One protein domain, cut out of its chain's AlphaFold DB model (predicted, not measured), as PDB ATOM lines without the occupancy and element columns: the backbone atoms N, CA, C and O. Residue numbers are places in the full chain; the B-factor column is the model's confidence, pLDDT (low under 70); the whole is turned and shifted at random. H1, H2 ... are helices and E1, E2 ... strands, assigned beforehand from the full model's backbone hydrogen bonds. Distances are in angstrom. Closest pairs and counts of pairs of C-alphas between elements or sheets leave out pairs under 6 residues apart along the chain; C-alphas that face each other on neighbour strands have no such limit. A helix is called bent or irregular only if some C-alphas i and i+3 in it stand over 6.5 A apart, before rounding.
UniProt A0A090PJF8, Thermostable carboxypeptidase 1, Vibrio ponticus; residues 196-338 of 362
ATOM      1  N   GLU A 196     338.242 251.192 312.811       75.69
ATOM      2  CA  GLU A 196     338.536 252.356 313.644       75.69
ATOM      3  C   GLU A 196     339.376 253.380 312.867       75.69
ATOM      4  O   GLU A 196     340.269 252.996 312.100       75.69
ATOM      5  N   PRO A 197     339.127 254.687 313.056       70.88
ATOM      6  CA  PRO A 197     339.964 255.723 312.485       70.88
ATOM      7  C   PRO A 197     341.313 255.771 313.203       70.88
ATOM      8  O   PRO A 197     341.514 256.560 314.113       70.88
ATOM      9  N   SER A 198     342.251 254.921 312.786       65.44
ATOM     10  CA  SER A 198     343.638 254.950 313.248       65.44
ATOM     11  C   SER A 198     344.522 255.580 312.169       65.44
ATOM     12  O   SER A 198     344.892 254.921 311.194       65.44
ATOM     13  N   GLY A 199     344.838 256.865 312.315       68.44
ATOM     14  CA  GLY A 199     345.660 257.606 311.360       68.44
ATOM     15  C   GLY A 199     346.061 258.977 311.893       68.44
ATOM     16  O   GLY A 199     345.576 259.396 312.937       68.44
ATOM     17  N   GLN A 200     346.952 259.665 311.174       77.25
ATOM     18  CA  GLN A 200     347.292 261.052 311.479       77.25
ATOM     19  C   GLN A 200     346.397 261.985 310.658       77.25
ATOM     20  O   GLN A 200     346.568 262.148 309.448       77.25
ATOM     21  N   PHE A 201     345.425 262.589 311.330       80.31
ATOM     22  CA  PHE A 201     344.480 263.540 310.766       80.31
ATOM     23  C   PHE A 201     344.913 264.949 311.164       80.31
ATOM     24  O   PHE A 201     344.594 265.411 312.256       80.31
ATOM     25  N   ALA A 202     345.649 265.633 310.286       85.31
ATOM     26  CA  ALA A 202     346.125 266.993 310.549       85.31
ATOM     27  C   ALA A 202     344.971 267.927 310.958       85.31
ATOM     28  O   ALA A 202     343.939 267.959 310.280       85.31
ATOM     29  N   ALA A 203     345.162 268.698 312.033       84.88
ATOM     30  CA  ALA A 203     344.136 269.583 312.593       84.88
ATOM     31  C   ALA A 203     343.589 270.585 311.559       84.88
ATOM     32  O   ALA A 203     342.379 270.754 311.456       84.88
ATOM     33  N   GLU A 204     344.452 271.147 310.707       86.00
ATOM     34  CA  GLU A 204     344.041 272.073 309.639       86.00
ATOM     35  C   GLU A 204     343.018 271.451 308.678       86.00
ATOM     36  O   GLU A 204     342.015 272.069 308.337       86.00
ATOM     37  N   LYS A 205     343.204 270.179 308.307       86.31
ATOM     38  CA  LYS A 205     342.252 269.465 307.444       86.31
ATOM     39  C   LYS A 205     340.945 269.142 308.161       86.31
ATOM     40  O   LYS A 205     339.886 269.146 307.540       86.31
ATOM     41  N   GLN A 206     341.004 268.853 309.464       86.00
ATOM     42  CA  GLN A 206     339.794 268.682 310.273       86.00
ATOM     43  C   GLN A 206     339.009 269.993 310.364       86.00
ATOM     44  O   GLN A 206     337.782 269.977 310.281       86.00
ATOM     45  N   LYS A 207     339.711 271.123 310.476       87.06
ATOM     46  CA  LYS A 207     339.117 272.457 310.476       87.06
ATOM     47  C   LYS A 207     338.461 272.788 309.141       87.06
ATOM     48  O   LYS A 207     337.312 273.213 309.139       87.06
ATOM     49  N   GLU A 208     339.133 272.545 308.018       88.06
ATOM     50  CA  GLU A 208     338.556 272.728 306.674       88.06
ATOM     51  C   GLU A 208     337.279 271.893 306.483       88.06
ATOM     52  O   GLU A 208     336.246 272.431 306.079       88.06
ATOM     53  N   LEU A 209     337.314 270.610 306.863       88.19
ATOM     54  CA  LEU A 209     336.135 269.739 306.845       88.19
ATOM     55  C   LEU A 209     335.012 270.281 307.741       88.19
ATOM     56  O   LEU A 209     333.853 270.314 307.332       88.19
ATOM     57  N   GLY A 210     335.350 270.719 308.955       86.88
ATOM     58  CA  GLY A 210     334.407 271.314 309.895       86.88
ATOM     59  C   GLY A 210     333.717 272.554 309.327       86.88
ATOM     60  O   GLY A 210     332.495 272.664 309.400       86.88
ATOM     61  N   LEU A 211     334.479 273.447 308.689       88.19
ATOM     62  CA  LEU A 211     333.953 274.650 308.041       88.19
ATOM     63  C   LEU A 211     333.004 274.310 306.882       88.19
ATOM     64  O   LEU A 211     331.945 274.926 306.770       88.19
ATOM     65  N   GLU A 212     333.328 273.316 306.049       88.50
ATOM     66  CA  GLU A 212     332.429 272.861 304.976       88.50
ATOM     67  C   GLU A 212     331.122 272.271 305.523       88.50
ATOM     68  O   GLU A 212     330.042 272.528 304.986       88.50
ATOM     69  N   VAL A 213     331.190 271.515 306.622       88.06
ATOM     70  CA  VAL A 213     329.995 270.965 307.277       88.06
ATOM     71  C   VAL A 213     329.147 272.073 307.901       88.06
ATOM     72  O   VAL A 213     327.928 272.072 307.741       88.06
ATOM     73  N   MET A 214     329.767 273.068 308.530       88.94
ATOM     74  CA  MET A 214     329.071 274.259 309.026       88.94
ATOM     75  C   MET A 214     328.372 275.030 307.895       88.94
ATOM     76  O   MET A 214     327.230 275.462 308.062       88.94
ATOM     77  N   GLN A 215     329.006 275.159 306.723       88.62
ATOM     78  CA  GLN A 215     328.378 275.757 305.536       88.62
ATOM     79  C   GLN A 215     327.168 274.945 305.059       88.62
ATOM     80  O   GLN A 215     326.131 275.526 304.731       88.62
ATOM     81  N   LEU A 216     327.264 273.611 305.058       88.12
ATOM     82  CA  LEU A 216     326.147 272.728 304.708       88.12
ATOM     83  C   LEU A 216     324.961 272.898 305.671       88.12
ATOM     84  O   LEU A 216     323.807 272.895 305.242       88.12
ATOM     85  N   LEU A 217     325.249 273.107 306.957       87.81
ATOM     86  CA  LEU A 217     324.271 273.391 308.012       87.81
ATOM     87  C   LEU A 217     323.785 274.854 308.024       87.81
ATOM     88  O   LEU A 217     323.029 275.251 308.913       87.81
ATOM     89  N   GLN A 218     324.171 275.641 307.013       88.81
ATOM     90  CA  GLN A 218     323.784 277.039 306.813       88.81
ATOM     91  C   GLN A 218     324.200 277.972 307.958       88.81
ATOM     92  O   GLN A 218     323.495 278.934 308.265       88.81
ATOM     93  N   PHE A 219     325.333 277.698 308.603       89.25
ATOM     94  CA  PHE A 219     325.914 278.612 309.579       89.25
ATOM     95  C   PHE A 219     326.340 279.932 308.919       89.25
ATOM     96  O   PHE A 219     326.981 279.929 307.865       89.25
ATOM     97  N   ASP A 220     325.999 281.062 309.544       89.31
ATOM     98  CA  ASP A 220     326.393 282.385 309.054       89.31
ATOM     99  C   ASP A 220     327.784 282.776 309.585       89.31
ATOM    100  O   ASP A 220     327.949 283.090 310.765       89.31
ATOM    101  N   PHE A 221     328.777 282.768 308.692       88.06
ATOM    102  CA  PHE A 221     330.166 283.141 308.984       88.06
ATOM    103  C   PHE A 221     330.415 284.654 309.034       88.06
ATOM    104  O   PHE A 221     331.470 285.074 309.506       88.06
ATOM    105  N   GLU A 222     329.487 285.495 308.567       88.06
ATOM    106  CA  GLU A 222     329.603 286.946 308.771       88.06
ATOM    107  C   GLU A 222     329.280 287.319 310.224       88.06
ATOM    108  O   GLU A 222     329.857 288.257 310.773       88.06
ATOM    109  N   HIS A 223     328.409 286.532 310.863       83.94
ATOM    110  CA  HIS A 223     327.954 286.712 312.244       83.94
ATOM    111  C   HIS A 223     328.483 285.626 313.193       83.94
ATOM    112  O   HIS A 223     327.899 285.380 314.252       83.94
ATOM    113  N   GLY A 224     329.587 284.965 312.833       87.25
ATOM    114  CA  GLY A 224     330.208 283.978 313.702       87.25
ATOM    115  C   GLY A 224     331.535 283.416 313.209       87.25
ATOM    116  O   GLY A 224     331.999 283.720 312.113       87.25
ATOM    117  N   ARG A 225     332.186 282.613 314.052       88.81
ATOM    118  CA  ARG A 225     333.489 281.992 313.746       88.81
ATOM    119  C   ARG A 225     333.713 280.690 314.501       88.81
ATOM    120  O   ARG A 225     333.071 280.448 315.521       88.81
ATOM    121  N   LEU A 226     334.638 279.889 313.976       88.25
ATOM    122  CA  LEU A 226     335.122 278.649 314.570       88.25
ATOM    123  C   LEU A 226     336.584 278.816 314.999       88.25
ATOM    124  O   LEU A 226     337.453 279.067 314.159       88.25
ATOM    125  N   ASP A 227     336.843 278.617 316.286       88.25
ATOM    126  CA  ASP A 227     338.167 278.705 316.900       88.25
ATOM    127  C   ASP A 227     338.510 277.431 317.692       88.25
ATOM    128  O   ASP A 227     337.715 276.495 317.783       88.25
ATOM    129  N   GLU A 228     339.713 277.378 318.257       85.88
ATOM    130  CA  GLU A 228     340.188 276.236 319.040       85.88
ATOM    131  C   GLU A 228     340.206 276.554 320.532       85.88
ATOM    132  O   GLU A 228     340.577 277.654 320.947       85.88
ATOM    133  N   SER A 229     339.804 275.580 321.345       82.75
ATOM    134  CA  SER A 229     339.850 275.671 322.803       82.75
ATOM    135  C   SER A 229     340.069 274.290 323.433       82.75
ATOM    136  O   SER A 229     339.987 273.245 322.783       82.75
ATOM    137  N   VAL A 230     340.364 274.265 324.736       74.88
ATOM    138  CA  VAL A 230     340.547 273.008 325.488       74.88
ATOM    139  C   VAL A 230     339.224 272.247 325.660       74.88
ATOM    140  O   VAL A 230     339.212 271.012 325.682       74.88
ATOM    141  N   HIS A 231     338.120 272.982 325.785       76.62
ATOM    142  CA  HIS A 231     336.772 272.461 325.978       76.62
ATOM    143  C   HIS A 231     335.854 273.125 324.952       76.62
ATOM    144  O   HIS A 231     335.684 274.334 325.064       76.62
ATOM    145  N   PRO A 232     335.284 272.380 323.989       80.69
ATOM    146  CA  PRO A 232     334.327 272.930 323.034       80.69
ATOM    147  C   PRO A 232     333.169 273.634 323.746       80.69
ATOM    148  O   PRO A 232     332.701 273.163 324.784       80.69
ATOM    149  N   PHE A 233     332.770 274.781 323.209       83.69
ATOM    150  CA  PHE A 233     331.592 275.523 323.648       83.69
ATOM    151  C   PHE A 233     331.130 276.488 322.556       83.69
ATOM    152  O   PHE A 233     331.943 277.000 321.774       83.69
ATOM    153  N   CYS A 234     329.841 276.804 322.585       84.19
ATOM    154  CA  CYS A 234     329.216 277.900 321.865       84.19
ATOM    155  C   CYS A 234     329.031 279.095 322.811       84.19
ATOM    156  O   CYS A 234     328.452 278.976 323.890       84.19
ATOM    157  N   GLY A 235     329.532 280.263 322.414       83.31
ATOM    158  CA  GLY A 235     329.417 281.495 323.190       83.31
ATOM    159  C   GLY A 235     329.253 282.735 322.317       83.31
ATOM    160  O   GLY A 235     329.073 282.652 321.103       83.31
ATOM    161  N   GLY A 236     329.341 283.906 322.946       79.50
ATOM    162  CA  GLY A 236     329.149 285.193 322.280       79.50
ATOM    163  C   GLY A 236     327.720 285.712 322.424       79.50
ATOM    164  O   GLY A 236     327.124 285.601 323.493       79.50
ATOM    165  N   VAL A 237     327.201 286.334 321.369       78.69
ATOM    166  CA  VAL A 237     325.850 286.916 321.322       78.69
ATOM    167  C   VAL A 237     325.159 286.534 320.013       78.69
ATOM    168  O   VAL A 237     325.861 286.246 319.049       78.69
ATOM    169  N   PRO A 238     323.818 286.616 319.902       77.88
ATOM    170  CA  PRO A 238     323.089 286.254 318.677       77.88
ATOM    171  C   PRO A 238     323.614 286.889 317.373       77.88
ATOM    172  O   PRO A 238     323.408 286.354 316.288       77.88
ATOM    173  N   SER A 239     324.288 288.042 317.463       78.75
ATOM    174  CA  SER A 239     324.906 288.748 316.331       78.75
ATOM    175  C   SER A 239     326.405 288.472 316.110       78.75
ATOM    176  O   SER A 239     326.939 288.913 315.099       78.75
ATOM    177  N   ASP A 240     327.093 287.822 317.051       85.38
ATOM    178  CA  ASP A 240     328.501 287.386 316.967       85.38
ATOM    179  C   ASP A 240     328.631 286.081 317.764       85.38
ATOM    180  O   ASP A 240     328.981 286.090 318.949       85.38
ATOM    181  N   VAL A 241     328.264 284.967 317.125       87.31
ATOM    182  CA  VAL A 241     328.290 283.639 317.747       87.31
ATOM    183  C   VAL A 241     329.634 282.977 317.484       87.31
ATOM    184  O   VAL A 241     330.051 282.794 316.338       87.31
ATOM    185  N   ARG A 242     330.333 282.597 318.550       89.00
ATOM    186  CA  ARG A 242     331.666 281.996 318.466       89.00
ATOM    187  C   ARG A 242     331.619 280.576 318.977       89.00
ATOM    188  O   ARG A 242     331.294 280.337 320.138       89.00
ATOM    189  N   ILE A 243     331.976 279.660 318.096       88.62
ATOM    190  CA  ILE A 243     332.074 278.242 318.396       88.62
ATOM    191  C   ILE A 243     333.543 277.914 318.600       88.62
ATOM    192  O   ILE A 243     334.409 278.401 317.869       88.62
ATOM    193  N   THR A 244     333.824 277.065 319.575       86.56
ATOM    194  CA  THR A 244     335.149 276.481 319.734       86.56
ATOM    195  C   THR A 244     335.093 274.970 319.628       86.56
ATOM    196  O   THR A 244     334.104 274.348 320.005       86.56
ATOM    197  N   THR A 245     336.157 274.373 319.106       86.50
ATOM    198  CA  THR A 245     336.306 272.919 319.030       86.50
ATOM    199  C   THR A 245     337.702 272.491 319.469       86.50
ATOM    200  O   THR A 245     338.608 273.313 319.623       86.50
ATOM    201  N   ARG A 246     337.875 271.185 319.674       85.06
ATOM    202  CA  ARG A 246     339.153 270.557 319.999       85.06
ATOM    203  C   ARG A 246     339.471 269.505 318.951       85.06
ATOM    204  O   ARG A 246     338.708 268.556 318.776       85.06
ATOM    205  N   TYR A 247     340.625 269.627 318.309       84.25
ATOM    206  CA  TYR A 247     341.108 268.622 317.368       84.25
ATOM    207  C   TYR A 247     341.975 267.580 318.074       84.25
ATOM    208  O   TYR A 247     342.732 267.885 318.999       84.25
ATOM    209  N   ASN A 248     341.862 266.333 317.631       81.00
ATOM    210  CA  ASN A 248     342.742 265.243 318.026       81.00
ATOM    211  C   ASN A 248     343.417 264.728 316.754       81.00
ATOM    212  O   ASN A 248     342.738 264.322 315.824       81.00
ATOM    213  N   GLU A 249     344.745 264.741 316.661       82.94
ATOM    214  CA  GLU A 249     345.395 264.252 315.435       82.94
ATOM    215  C   GLU A 249     345.241 262.740 315.239       82.94
ATOM    216  O   GLU A 249     345.413 262.254 314.124       82.94
ATOM    217  N   ASN A 250     344.893 262.001 316.296       77.88
ATOM    218  CA  ASN A 250     344.724 260.552 316.236       77.88
ATOM    219  C   ASN A 250     343.332 260.125 315.742       77.88
ATOM    220  O   ASN A 250     343.163 258.978 315.342       77.88
ATOM    221  N   GLU A 251     342.340 261.022 315.772       78.50
ATOM    222  CA  GLU A 251     340.971 260.764 315.312       78.50
ATOM    223  C   GLU A 251     340.230 262.067 314.960       78.50
ATOM    224  O   GLU A 251     340.392 263.089 315.613       78.50
ATOM    225  N   PHE A 252     339.348 262.036 313.963       79.75
ATOM    226  CA  PHE A 252     338.557 263.210 313.552       79.75
ATOM    227  C   PHE A 252     337.061 263.095 313.902       79.75
ATOM    228  O   PHE A 252     336.283 264.014 313.656       79.75
ATOM    229  N   VAL A 253     336.626 261.949 314.434       80.75
ATOM    230  CA  VAL A 253     335.202 261.621 314.618       80.75
ATOM    231  C   VAL A 253     334.568 262.504 315.693       80.75
ATOM    232  O   VAL A 253     333.493 263.063 315.462       80.75
ATOM    233  N   GLN A 254     335.255 262.673 316.829       80.44
ATOM    234  CA  GLN A 254     334.791 263.505 317.944       80.44
ATOM    235  C   GLN A 254     334.726 264.992 317.587       80.44
ATOM    236  O   GLN A 254     333.724 265.645 317.870       80.44
ATOM    237  N   SER A 255     335.767 265.530 316.941       83.56
ATOM    238  CA  SER A 255     335.827 266.950 316.577       83.56
ATOM    239  C   SER A 255     334.718 267.319 315.592       83.56
ATOM    240  O   SER A 255     334.097 268.368 315.742       83.56
ATOM    241  N   LEU A 256     334.407 266.433 314.639       85.62
ATOM    242  CA  LEU A 256     333.349 266.652 313.657       85.62
ATOM    243  C   LEU A 256     331.957 266.715 314.295       85.62
ATOM    244  O   LEU A 256     331.210 267.648 314.013       85.62
ATOM    245  N   MET A 257     331.607 265.761 315.167       85.81
ATOM    246  CA  MET A 257     330.302 265.790 315.846       85.81
ATOM    247  C   MET A 257     330.215 266.909 316.873       85.81
ATOM    248  O   MET A 257     329.168 267.537 316.963       85.81
ATOM    249  N   GLY A 258     331.317 267.237 317.553       85.00
ATOM    250  CA  GLY A 258     331.392 268.438 318.382       85.00
ATOM    251  C   GLY A 258     331.077 269.702 317.577       85.00
ATOM    252  O   GLY A 258     330.244 270.498 317.988       85.00
ATOM    253  N   ILE A 259     331.644 269.858 316.376       87.81
ATOM    254  CA  ILE A 259     331.326 270.999 315.500       87.81
ATOM    255  C   ILE A 259     329.844 271.005 315.111       87.81
ATOM    256  O   ILE A 259     329.218 272.062 315.149       87.81
ATOM    257  N   VAL A 260     329.260 269.856 314.757       88.94
ATOM    258  CA  VAL A 260     327.828 269.761 314.420       88.94
ATOM    259  C   VAL A 260     326.946 270.122 315.626       88.94
ATOM    260  O   VAL A 260     325.996 270.888 315.466       88.94
ATOM    261  N   HIS A 261     327.289 269.630 316.820       89.69
ATOM    262  CA  HIS A 261     326.603 269.916 318.081       89.69
ATOM    263  C   HIS A 261     326.602 271.420 318.386       89.69
ATOM    264  O   HIS A 261     325.543 272.039 318.506       89.69
ATOM    265  N   GLU A 262     327.783 272.040 318.404       89.62
ATOM    266  CA  GLU A 262     327.920 273.476 318.663       89.62
ATOM    267  C   GLU A 262     327.307 274.333 317.545       89.62
ATOM    268  O   GLU A 262     326.793 275.425 317.792       89.62
ATOM    269  N   THR A 263     327.291 273.835 316.303       90.19
ATOM    270  CA  THR A 263     326.574 274.493 315.202       90.19
ATOM    271  C   THR A 263     325.072 274.501 315.458       90.19
ATOM    272  O   THR A 263     324.426 275.499 315.161       90.19
ATOM    273  N   GLY A 264     324.502 273.444 316.043       89.81
ATOM    274  CA  GLY A 264     323.093 273.422 316.438       89.81
ATOM    275  C   GLY A 264     322.761 274.496 317.477       89.81
ATOM    276  O   GLY A 264     321.813 275.261 317.278       89.81
ATOM    277  N   HIS A 265     323.593 274.638 318.516       90.00
ATOM    278  CA  HIS A 265     323.487 275.745 319.477       90.00
ATOM    279  C   HIS A 265     323.548 277.102 318.774       90.00
ATOM    280  O   HIS A 265     322.702 277.972 318.981       90.00
ATOM    281  N   ALA A 266     324.523 277.277 317.889       89.50
ATOM    282  CA  ALA A 266     324.724 278.552 317.237       89.50
ATOM    283  C   ALA A 266     323.629 278.899 316.222       89.50
ATOM    284  O   ALA A 266     323.272 280.066 316.074       89.50
ATOM    285  N   ARG A 267     323.049 277.903 315.544       91.06
ATOM    286  CA  ARG A 267     321.892 278.090 314.658       91.06
ATOM    287  C   ARG A 267     320.658 278.518 315.432       91.06
ATOM    288  O   ARG A 267     319.884 279.319 314.909       91.06
ATOM    289  N   TYR A 268     320.495 278.034 316.663       91.31
ATOM    290  CA  TYR A 268     319.440 278.527 317.534       91.31
ATOM    291  C   TYR A 268     319.653 280.008 317.858       91.31
ATOM    292  O   TYR A 268     318.764 280.812 317.588       91.31
ATOM    293  N   GLU A 269     320.852 280.378 318.316       88.56
ATOM    294  CA  GLU A 269     321.211 281.764 318.647       88.56
ATOM    295  C   GLU A 269     321.074 282.716 317.443       88.56
ATOM    296  O   GLU A 269     320.442 283.768 317.542       88.56
ATOM    297  N   GLN A 270     321.578 282.328 316.267       87.62
ATOM    298  CA  GLN A 270     321.462 283.110 315.027       87.62
ATOM    299  C   GLN A 270     320.010 283.232 314.531       87.62
ATOM    300  O   GLN A 270     319.668 284.178 313.815       87.62
ATOM    301  N   GLY A 271     319.154 282.271 314.890       86.75
ATOM    302  CA  GLY A 271     317.735 282.243 314.541       86.75
ATOM    303  C   GLY A 271     316.844 283.097 315.446       86.75
ATOM    304  O   GLY A 271     315.656 283.249 315.147       86.75
ATOM    305  N   LEU A 272     317.378 283.658 316.536       88.06
ATOM    306  CA  LEU A 272     316.595 284.442 317.489       88.06
ATOM    307  C   LEU A 272     316.051 285.744 316.864       88.06
ATOM    308  O   LEU A 272     316.673 286.361 315.989       88.06
ATOM    309  N   PRO A 273     314.861 286.204 317.296       86.81
ATOM    310  CA  PRO A 273     314.207 287.364 316.708       86.81
ATOM    311  C   PRO A 273     315.001 288.653 316.959       86.81
ATOM    312  O   PRO A 273     315.011 289.203 318.060       86.81
ATOM    313  N   LYS A 274     315.583 289.216 315.890       83.75
ATOM    314  CA  LYS A 274     316.394 290.452 315.932       83.75
ATOM    315  C   LYS A 274     315.665 291.657 316.546       83.75
ATOM    316  O   LYS A 274     316.305 292.531 317.125       83.75
ATOM    317  N   ALA A 275     314.334 291.705 316.455       83.69
ATOM    318  CA  ALA A 275     313.522 292.770 317.051       83.69
ATOM    319  C   ALA A 275     313.590 292.797 318.592       83.69
ATOM    320  O   ALA A 275     313.451 293.865 319.190       83.69
ATOM    321  N   LEU A 276     313.835 291.642 319.222       82.44
ATOM    322  CA  LEU A 276     313.922 291.475 320.675       82.44
ATOM    323  C   LEU A 276     315.371 291.416 321.182       82.44
ATOM    324  O   LEU A 276     315.597 291.168 322.367       82.44
ATOM    325  N   ALA A 277     316.352 291.676 320.313       83.81
ATOM    326  CA  ALA A 277     317.763 291.641 320.675       83.81
ATOM    327  C   ALA A 277     318.078 292.583 321.855       83.81
ATOM    328  O   ALA A 277     317.661 293.750 321.889       83.81
ATOM    329  N   GLY A 278     318.825 292.058 322.829       80.62
ATOM    330  CA  GLY A 278     319.178 292.761 324.066       80.62
ATOM    331  C   GLY A 278     318.060 292.815 325.113       80.62
ATOM    332  O   GLY A 278     318.144 293.601 326.061       80.62
ATOM    333  N   THR A 279     317.010 292.007 324.947       85.38
ATOM    334  CA  THR A 279     315.981 291.777 325.968       85.38
ATOM    335  C   THR A 279     315.927 290.294 326.339       85.38
ATOM    336  O   THR A 279     316.173 289.469 325.460       85.38
ATOM    337  N   PRO A 280     315.524 289.925 327.571       82.50
ATOM    338  CA  PRO A 280     315.434 288.521 327.988       82.50
ATOM    339  C   PRO A 280     314.443 287.692 327.163       82.50
ATOM    340  O   PRO A 280     314.539 286.475 327.101       82.50
ATOM    341  N   ALA A 281     313.478 288.343 326.505       84.69
ATOM    342  CA  ALA A 281     312.547 287.677 325.595       84.69
ATOM    343  C   ALA A 281     313.180 287.293 324.245       84.69
ATOM    344  O   ALA A 281     312.592 286.514 323.499       84.69
ATOM    345  N   GLY A 282     314.338 287.866 323.915       82.88
ATOM    346  CA  GLY A 282     315.135 287.520 322.743       82.88
ATOM    347  C   GLY A 282     316.280 286.556 323.046       82.88
ATOM    348  O   GLY A 282     317.104 286.361 322.163       82.88
ATOM    349  N   GLU A 283     316.360 286.009 324.262       84.88
ATOM    350  CA  GLU A 283     317.338 284.989 324.663       84.88
ATOM    351  C   GLU A 283     316.763 283.574 324.476       84.88
ATOM    352  O   GLU A 283     315.552 283.388 324.300       84.88
ATOM    353  N   ALA A 284     317.631 282.563 324.528       87.00
ATOM    354  CA  ALA A 284     317.218 281.167 324.535       87.00
ATOM    355  C   ALA A 284     316.237 280.883 325.686       87.00
ATOM    356  O   ALA A 284     316.409 281.351 326.814       87.00
ATOM    357  N   ARG A 285     315.183 280.103 325.412       86.62
ATOM    358  CA  ARG A 285     314.085 279.919 326.378       86.62
ATOM    359  C   ARG A 285     314.517 279.170 327.641       86.62
ATOM    360  O   ARG A 285     314.063 279.518 328.733       86.62
ATOM    361  N   SER A 286     315.318 278.126 327.470       88.38
ATOM    362  CA  SER A 286     315.797 277.242 328.530       88.38
ATOM    363  C   SER A 286     317.018 276.457 328.060       88.38
ATOM    364  O   SER A 286     317.265 276.360 326.853       88.38
ATOM    365  N   MET A 287     317.763 275.872 329.001       84.88
ATOM    366  CA  MET A 287     318.903 275.010 328.672       84.88
ATOM    367  C   MET A 287     318.461 273.757 327.916       84.88
ATOM    368  O   MET A 287     319.128 273.362 326.971       84.88
ATOM    369  N   GLY A 288     317.326 273.155 328.275       86.00
ATOM    370  CA  GLY A 288     316.792 271.972 327.606       86.00
ATOM    371  C   GLY A 288     316.368 272.247 326.168       86.00
ATOM    372  O   GLY A 288     316.645 271.437 325.289       86.00
ATOM    373  N   ILE A 289     315.761 273.407 325.888       89.44
ATOM    374  CA  ILE A 289     315.454 273.802 324.505       89.44
ATOM    375  C   ILE A 289     316.745 274.091 323.741       89.44
ATOM    376  O   ILE A 289     316.859 273.676 322.591       89.44
ATOM    377  N   HIS A 290     317.728 274.739 324.365       88.94
ATOM    378  CA  HIS A 290     319.022 275.000 323.734       88.94
ATOM    379  C   HIS A 290     319.747 273.702 323.354       88.94
ATOM    380  O   HIS A 290     320.106 273.504 322.194       88.94
ATOM    381  N   GLU A 291     319.829 272.768 324.299       88.38
ATOM    382  CA  GLU A 291     320.391 271.428 324.111       88.38
ATOM    383  C   GLU A 291     319.578 270.594 323.112       88.38
ATOM    384  O   GLU A 291     320.120 269.790 322.358       88.38
ATOM    385  N   SER A 292     318.258 270.795 323.036       89.88
ATOM    386  CA  SER A 292     317.446 270.114 322.024       89.88
ATOM    387  C   SER A 292     317.876 270.491 320.608       89.88
ATOM    388  O   SER A 292     317.800 269.650 319.720       89.88
ATOM    389  N   GLN A 293     318.347 271.725 320.386       91.75
ATOM    390  CA  GLN A 293     318.808 272.161 319.068       91.75
ATOM    391  C   GLN A 293     320.182 271.580 318.740       91.75
ATOM    392  O   GLN A 293     320.378 271.102 317.622       91.75
ATOM    393  N   SER A 294     321.112 271.544 319.700       89.19
ATOM    394  CA  SER A 294     322.407 270.891 319.492       89.19
ATOM    395  C   SER A 294     322.256 269.394 319.233       89.19
ATOM    396  O   SER A 294     322.752 268.897 318.222       89.19
ATOM    397  N   LEU A 295     321.464 268.692 320.047       88.19
ATOM    398  CA  LEU A 295     321.188 267.264 319.874       88.19
ATOM    399  C   LEU A 295     320.345 266.963 318.630       88.19
ATOM    400  O   LEU A 295     320.501 265.902 318.030       88.19
ATOM    401  N   PHE A 296     319.472 267.872 318.191       90.25
ATOM    402  CA  PHE A 296     318.771 267.704 316.918       90.25
ATOM    403  C   PHE A 296     319.762 267.698 315.751       90.25
ATOM    404  O   PHE A 296     319.697 266.832 314.877       90.25
ATOM    405  N   PHE A 297     320.722 268.621 315.748       88.94
ATOM    406  CA  PHE A 297     321.749 268.664 314.712       88.94
ATOM    407  C   PHE A 297     322.721 267.490 314.827       88.94
ATOM    408  O   PHE A 297     323.018 266.862 313.818       88.94
ATOM    409  N   GLU A 298     323.191 267.158 316.028       88.50
ATOM    410  CA  GLU A 298     324.164 266.086 316.237       88.50
ATOM    411  C   GLU A 298     323.548 264.694 316.042       88.50
ATOM    412  O   GLU A 298     324.038 263.908 315.233       88.50
ATOM    413  N   MET A 299     322.466 264.384 316.758       86.19
ATOM    414  CA  MET A 299     321.884 263.041 316.805       86.19
ATOM    415  C   MET A 299     320.908 262.814 315.651       86.19
ATOM    416  O   MET A 299     321.044 261.843 314.912       86.19
ATOM    417  N   GLN A 300     319.944 263.720 315.445       88.44
ATOM    418  CA  GLN A 300     318.870 263.490 314.467       88.44
ATOM    419  C   GLN A 300     319.336 263.721 313.026       88.44
ATOM    420  O   GLN A 300     319.008 262.937 312.136       88.44
ATOM    421  N   VAL A 301     320.113 264.781 312.780       87.94
ATOM    422  CA  VAL A 301     320.660 265.076 311.447       87.94
ATOM    423  C   VAL A 301     322.023 264.412 311.265       87.94
ATOM    424  O   VAL A 301     322.201 263.655 310.312       87.94
ATOM    425  N   GLY A 302     322.958 264.647 312.187       84.56
ATOM    426  CA  GLY A 302     324.361 264.243 312.101       84.56
ATOM    427  C   GLY A 302     324.569 262.736 311.970       84.56
ATOM    428  O   GLY A 302     325.408 262.298 311.181       84.56
ATOM    429  N   ARG A 303     323.756 261.937 312.672       85.69
ATOM    430  CA  ARG A 303     323.810 260.463 312.634       85.69
ATOM    431  C   ARG A 303     322.816 259.831 311.653       85.69
ATOM    432  O   ARG A 303     322.724 258.609 311.591       85.69
ATOM    433  N   SER A 304     322.102 260.628 310.853       87.88
ATOM    434  CA  SER A 304     321.202 260.106 309.816       87.88
ATOM    435  C   SER A 304     321.969 259.511 308.631       87.88
ATOM    436  O   SER A 304     323.004 260.032 308.215       87.88
ATOM    437  N   ASP A 305     321.423 258.461 308.014       85.62
ATOM    438  CA  ASP A 305     322.071 257.758 306.895       85.62
ATOM    439  C   ASP A 305     322.418 258.679 305.718       85.62
ATOM    440  O   ASP A 305     323.468 258.524 305.087       85.62
ATOM    441  N   ALA A 306     321.540 259.644 305.427       87.50
ATOM    442  CA  ALA A 306     321.723 260.607 304.347       87.50
ATOM    443  C   ALA A 306     322.860 261.591 304.650       87.50
ATOM    444  O   ALA A 306     323.696 261.860 303.785       87.50
ATOM    445  N   PHE A 307     322.925 262.106 305.880       87.25
ATOM    446  CA  PHE A 307     323.975 263.040 306.271       87.25
ATOM    447  C   PHE A 307     325.325 262.337 306.411       87.25
ATOM    448  O   PHE A 307     326.324 262.831 305.899       87.25
ATOM    449  N   ILE A 308     325.344 261.132 306.984       86.88
ATOM    450  CA  ILE A 308     326.532 260.278 307.067       86.88
ATOM    451  C   ILE A 308     327.121 260.010 305.677       86.88
ATOM    452  O   ILE A 308     328.337 260.077 305.512       86.88
ATOM    453  N   ALA A 309     326.290 259.770 304.655       85.88
ATOM    454  CA  ALA A 309     326.769 259.621 303.279       85.88
ATOM    455  C   ALA A 309     327.480 260.886 302.770       85.88
ATOM    456  O   ALA A 309     328.518 260.802 302.109       85.88
ATOM    457  N   HIS A 310     326.944 262.068 303.083       86.50
ATOM    458  CA  HIS A 310     327.582 263.337 302.741       86.50
ATOM    459  C   HIS A 310     328.883 263.551 303.517       86.50
ATOM    460  O   HIS A 310     329.901 263.858 302.895       86.50
ATOM    461  N   LEU A 311     328.884 263.323 304.832       85.50
ATOM    462  CA  LEU A 311     330.072 263.452 305.675       85.50
ATOM    463  C   LEU A 311     331.191 262.509 305.233       85.50
ATOM    464  O   LEU A 311     332.334 262.937 305.115       85.50
ATOM    465  N   ALA A 312     330.865 261.255 304.929       84.56
ATOM    466  CA  ALA A 312     331.821 260.261 304.459       84.56
ATOM    467  C   ALA A 312     332.482 260.697 303.136       84.56
ATOM    468  O   ALA A 312     333.705 260.639 302.993       84.56
ATOM    469  N   ASN A 313     331.690 261.231 302.199       85.00
ATOM    470  CA  ASN A 313     332.202 261.780 300.941       85.00
ATOM    471  C   ASN A 313     333.101 263.010 301.148       85.00
ATOM    472  O   ASN A 313     334.100 263.158 300.447       85.00
ATOM    473  N   LEU A 314     332.753 263.907 302.076       84.19
ATOM    474  CA  LEU A 314     333.568 265.087 302.390       84.19
ATOM    475  C   LEU A 314     334.873 264.684 303.088       84.19
ATOM    476  O   LEU A 314     335.952 265.079 302.648       84.19
ATOM    477  N   ALA A 315     334.799 263.821 304.100       82.81
ATOM    478  CA  ALA A 315     335.966 263.308 304.809       82.81
ATOM    479  C   ALA A 315     336.937 262.592 303.854       82.81
ATOM    480  O   ALA A 315     338.139 262.852 303.895       82.81
ATOM    481  N   GLY A 316     336.427 261.780 302.920       80.94
ATOM    482  CA  GLY A 316     337.248 261.119 301.901       80.94
ATOM    483  C   GLY A 316     337.967 262.081 300.943       80.94
ATOM    484  O   GLY A 316     339.067 261.773 300.483       80.94
ATOM    485  N   LYS A 317     337.401 263.267 300.665       82.94
ATOM    486  CA  LYS A 317     338.064 264.303 299.846       82.94
ATOM    487  C   LYS A 317     339.230 264.955 300.588       82.94
ATOM    488  O   LYS A 317     340.308 265.104 300.014       82.94
ATOM    489  N   HIS A 318     339.027 265.308 301.856       81.12
ATOM    490  CA  HIS A 318     340.034 265.987 302.687       81.12
ATOM    491  C   HIS A 318     341.171 265.046 303.121       81.12
ATOM    492  O   HIS A 318     342.356 265.415 303.126       81.12
ATOM    493  N   PHE A 319     340.836 263.786 303.401       79.44
ATOM    494  CA  PHE A 319     341.758 262.751 303.876       79.44
ATOM    495  C   PHE A 319     342.077 261.691 302.813       79.44
ATOM    496  O   PHE A 319     342.176 260.501 303.109       79.44
ATOM    497  N   SER A 320     342.335 262.131 301.580       66.25
ATOM    498  CA  SER A 320     342.661 261.279 300.423       66.25
ATOM    499  C   SER A 320     343.889 260.360 300.581       66.25
ATOM    500  O   SER A 320     344.087 259.463 299.766       66.25
ATOM    501  N   GLY A 321     344.711 260.561 301.618       61.75
ATOM    502  CA  GLY A 321     345.849 259.698 301.966       61.75
ATOM    503  C   GLY A 321     345.529 258.553 302.937       61.75
ATOM    504  O   GLY A 321     346.415 257.759 303.236       61.75
ATOM    505  N   SER A 322     344.299 258.474 303.456       65.88
ATOM    506  CA  SER A 322     343.849 257.413 304.370       65.88
ATOM    507  C   SER A 322     343.105 256.301 303.621       65.88
ATOM    508  O   SER A 322     342.710 256.477 302.470       65.88
ATOM    509  N   ASN A 323     342.923 255.139 304.260       68.31
ATOM    510  CA  ASN A 323     342.247 253.992 303.646       68.31
ATOM    511  C   ASN A 323     340.829 254.383 303.160       68.31
ATOM    512  O   ASN A 323     340.009 254.769 303.993       68.31
ATOM    513  N   PRO A 324     340.498 254.255 301.860       70.38
ATOM    514  CA  PRO A 324     339.173 254.589 301.334       70.38
ATOM    515  C   PRO A 324     338.021 253.827 302.004       70.38
ATOM    516  O   PRO A 324     336.915 254.354 302.102       70.38
ATOM    517  N   GLU A 325     338.267 252.611 302.504       72.62
ATOM    518  CA  GLU A 325     337.244 251.806 303.187       72.62
ATOM    519  C   GLU A 325     336.795 252.418 304.523       72.62
ATOM    520  O   GLU A 325     335.649 252.220 304.942       72.62
ATOM    521  N   LEU A 326     337.657 253.223 305.153       73.25
ATOM    522  CA  LEU A 326     337.357 253.956 306.383       73.25
ATOM    523  C   LEU A 326     336.244 254.987 306.162       73.25
ATOM    524  O   LEU A 326     335.394 255.163 307.034       73.25
ATOM    525  N   PHE A 327     336.210 255.599 304.973       76.12
ATOM    526  CA  PHE A 327     335.199 256.573 304.549       76.12
ATOM    527  C   PHE A 327     334.036 255.934 303.785       76.12
ATOM    528  O   PHE A 327     333.281 256.626 303.106       76.12
ATOM    529  N   SER A 328     333.864 254.613 303.857       81.31
ATOM    530  CA  SER A 328     332.640 254.003 303.344       81.31
ATOM    531  C   SER A 328     331.456 254.410 304.224       81.31
ATOM    532  O   SER A 328     331.555 254.397 305.451       81.31
ATOM    533  N   GLN A 329     330.312 254.734 303.610       82.38
ATOM    534  CA  GLN A 329     329.094 255.135 304.331       82.38
ATOM    535  C   GLN A 329     328.729 254.132 305.438       82.38
ATOM    536  O   GLN A 329     328.383 254.530 306.544       82.38
ATOM    537  N   HIS A 330     328.861 252.834 305.156       82.31
ATOM    538  CA  HIS A 330     328.535 251.775 306.108       82.31
ATOM    539  C   HIS A 330     329.491 251.734 307.311       82.31
ATOM    540  O   HIS A 330     329.046 251.514 308.436       82.31
ATOM    541  N   ASN A 331     330.793 251.969 307.103       83.06
ATOM    542  CA  ASN A 331     331.748 252.056 308.207       83.06
ATOM    543  C   ASN A 331     331.520 253.322 309.041       83.06
ATOM    544  O   ASN A 331     331.520 253.266 310.264       83.06
ATOM    545  N   PHE A 332     331.263 254.446 308.377       81.06
ATOM    546  CA  PHE A 332     330.994 255.730 309.018       81.06
ATOM    547  C   PHE A 332     329.721 255.685 309.875       81.06
ATOM    548  O   PHE A 332     329.735 256.118 311.022       81.06
ATOM    549  N   GLN A 333     328.649 255.074 309.366       83.56
ATOM    550  CA  GLN A 333     327.418 254.846 310.124       83.56
ATOM    551  C   GLN A 333     327.709 254.034 311.392       83.56
ATOM    552  O   GLN A 333     327.389 254.473 312.491       83.56
ATOM    553  N   LYS A 334     328.421 252.907 311.255       83.81
ATOM    554  CA  LYS A 334     328.819 252.068 312.394       83.81
ATOM    555  C   LYS A 334     329.718 252.780 313.400       83.81
ATOM    556  O   LYS A 334     329.650 252.451 314.579       83.81
ATOM    557  N   LEU A 335     330.565 253.712 312.959       83.25
ATOM    558  CA  LEU A 335     331.406 254.515 313.847       83.25
ATOM    559  C   LEU A 335     330.559 255.444 314.723       83.25
ATOM    560  O   LEU A 335     330.771 255.490 315.931       83.25
ATOM    561  N   TYR A 336     329.578 256.137 314.138       82.38
ATOM    562  CA  TYR A 336     328.763 257.124 314.855       82.38
ATOM    563  C   TYR A 336     327.583 256.540 315.638       82.38
ATOM    564  O   TYR A 336     327.129 257.158 316.600       82.38
ATOM    565  N   THR A 337     327.092 255.353 315.281       84.06
ATOM    566  CA  THR A 337     326.009 254.673 316.016       84.06
ATOM    567  C   THR A 337     326.526 253.646 317.024       84.06
ATOM    568  O   THR A 337     325.750 252.835 317.529       84.06
ATOM    569  N   ARG A 338     327.837 253.612 317.292       84.25
ATOM    570  CA  ARG A 338     328.432 252.620 318.191       84.25
ATOM    571  C   ARG A 338     328.069 252.920 319.640       84.25
ATOM    572  O   ARG A 338     328.341 254.006 320.140       84.25
TER     573      ARG A 338
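This is residues 196 to 338 of the 362 residues of the protein "Thermostable carboxypeptidase 1" of Vibrio ponticus (UniProt A0A090PJF8). Look first for a small three-stranded sheet, E1 E3 E2, that covers one side of the long helix H2; H3 crosses H2 on its other side, and H1 packs on H2 near E1. H4 gathers H5 and H6 at one end, while the unnamed loop of residues 271 to 286 reaches toward the other. The printed part has 143 residues, with six named helices and three named strands in the order H1 E1 E2 E3 H2 H3 H4 H5 H6; the sheet is mixed and the class is mostly helix. It is compact, with a radius of gyration of the C-alphas of 15.7 A, and elongated in outline, spanning 51 by 26 by 22 A.

Begin at E3, residues 240 to 245, the inner strand. Edge strand E1, residues 224 to 228, is parallel to it, with N 227 and O 243 2.9 A apart, within hydrogen-bond range. Edge strand E2, residues 233 to 237, is antiparallel and forms a hairpin with E3; N 235 and O 242 are 2.9 A apart. H2, residues 253 to 270, is on this sheet at a height over the sheet of 7.9 A, along the strands, at 13 degrees to E3 on the local plane; its closest C-alphas to E3 are Ala 266 and Val 241, 6.2 A. H1, residues 203 to 216, is also on the sheet, giving two layers, helices on one face of a sheet. H1 touches H2, closest C-alphas Gly 210 and Leu 256 at 6.1 A, at a steep tilt of 41 degrees. H3, residues 287 to 302, touches H2, closest C-alphas Ser 294 and Gly 264 at 4.0 A, opposite ways at a steep tilt of 50 degrees. H4, residues 305 to 318, touches H1, closest C-alphas His 318 and Lys 205 at 6.3 A. H6, residues 329 to 336, touches H4 about perpendicular at 81 degrees, closest C-alphas Gln 329 and Ala 309 at 5.2 A. H5, residues 324 to 327, touches H4 through residues 312 to 316 alone, closest C-alphas Phe 327 and Ala 312 at 5.0 A. The helix packing is mostly crossed. Every O i to N i+4 pair is within hydrogen-bond range in H1, H2, H4 and H6; H3 has 11 of 12, and H5 is too short for such a pair.

Find C-alpha 203 at (344.136, 269.583, 312.593), where H1 begins and runs 19.9 A. H2 runs 25.5 A from C-alpha 253 at (335.202, 261.621, 314.618). H3 runs 20.5 A with a kink of 31 degrees near residue 295; it is neither bent nor irregular, but only just: C-alphas 298 and 301 are 6.0 A apart. H4 runs 20.2 A, and E3 16.6 A. H6 ends at C-alpha 336, (328.763, 257.124, 314.855).

The C-alphas farthest apart, Thr 279 and Asn 323, are 51.1 A apart. The printed part has no cut. The link from H2 to H3, 16 residues, is long. Mean pLDDT of the printed part is 84.1; residues 198 to 199 and 320 to 323 are under 70.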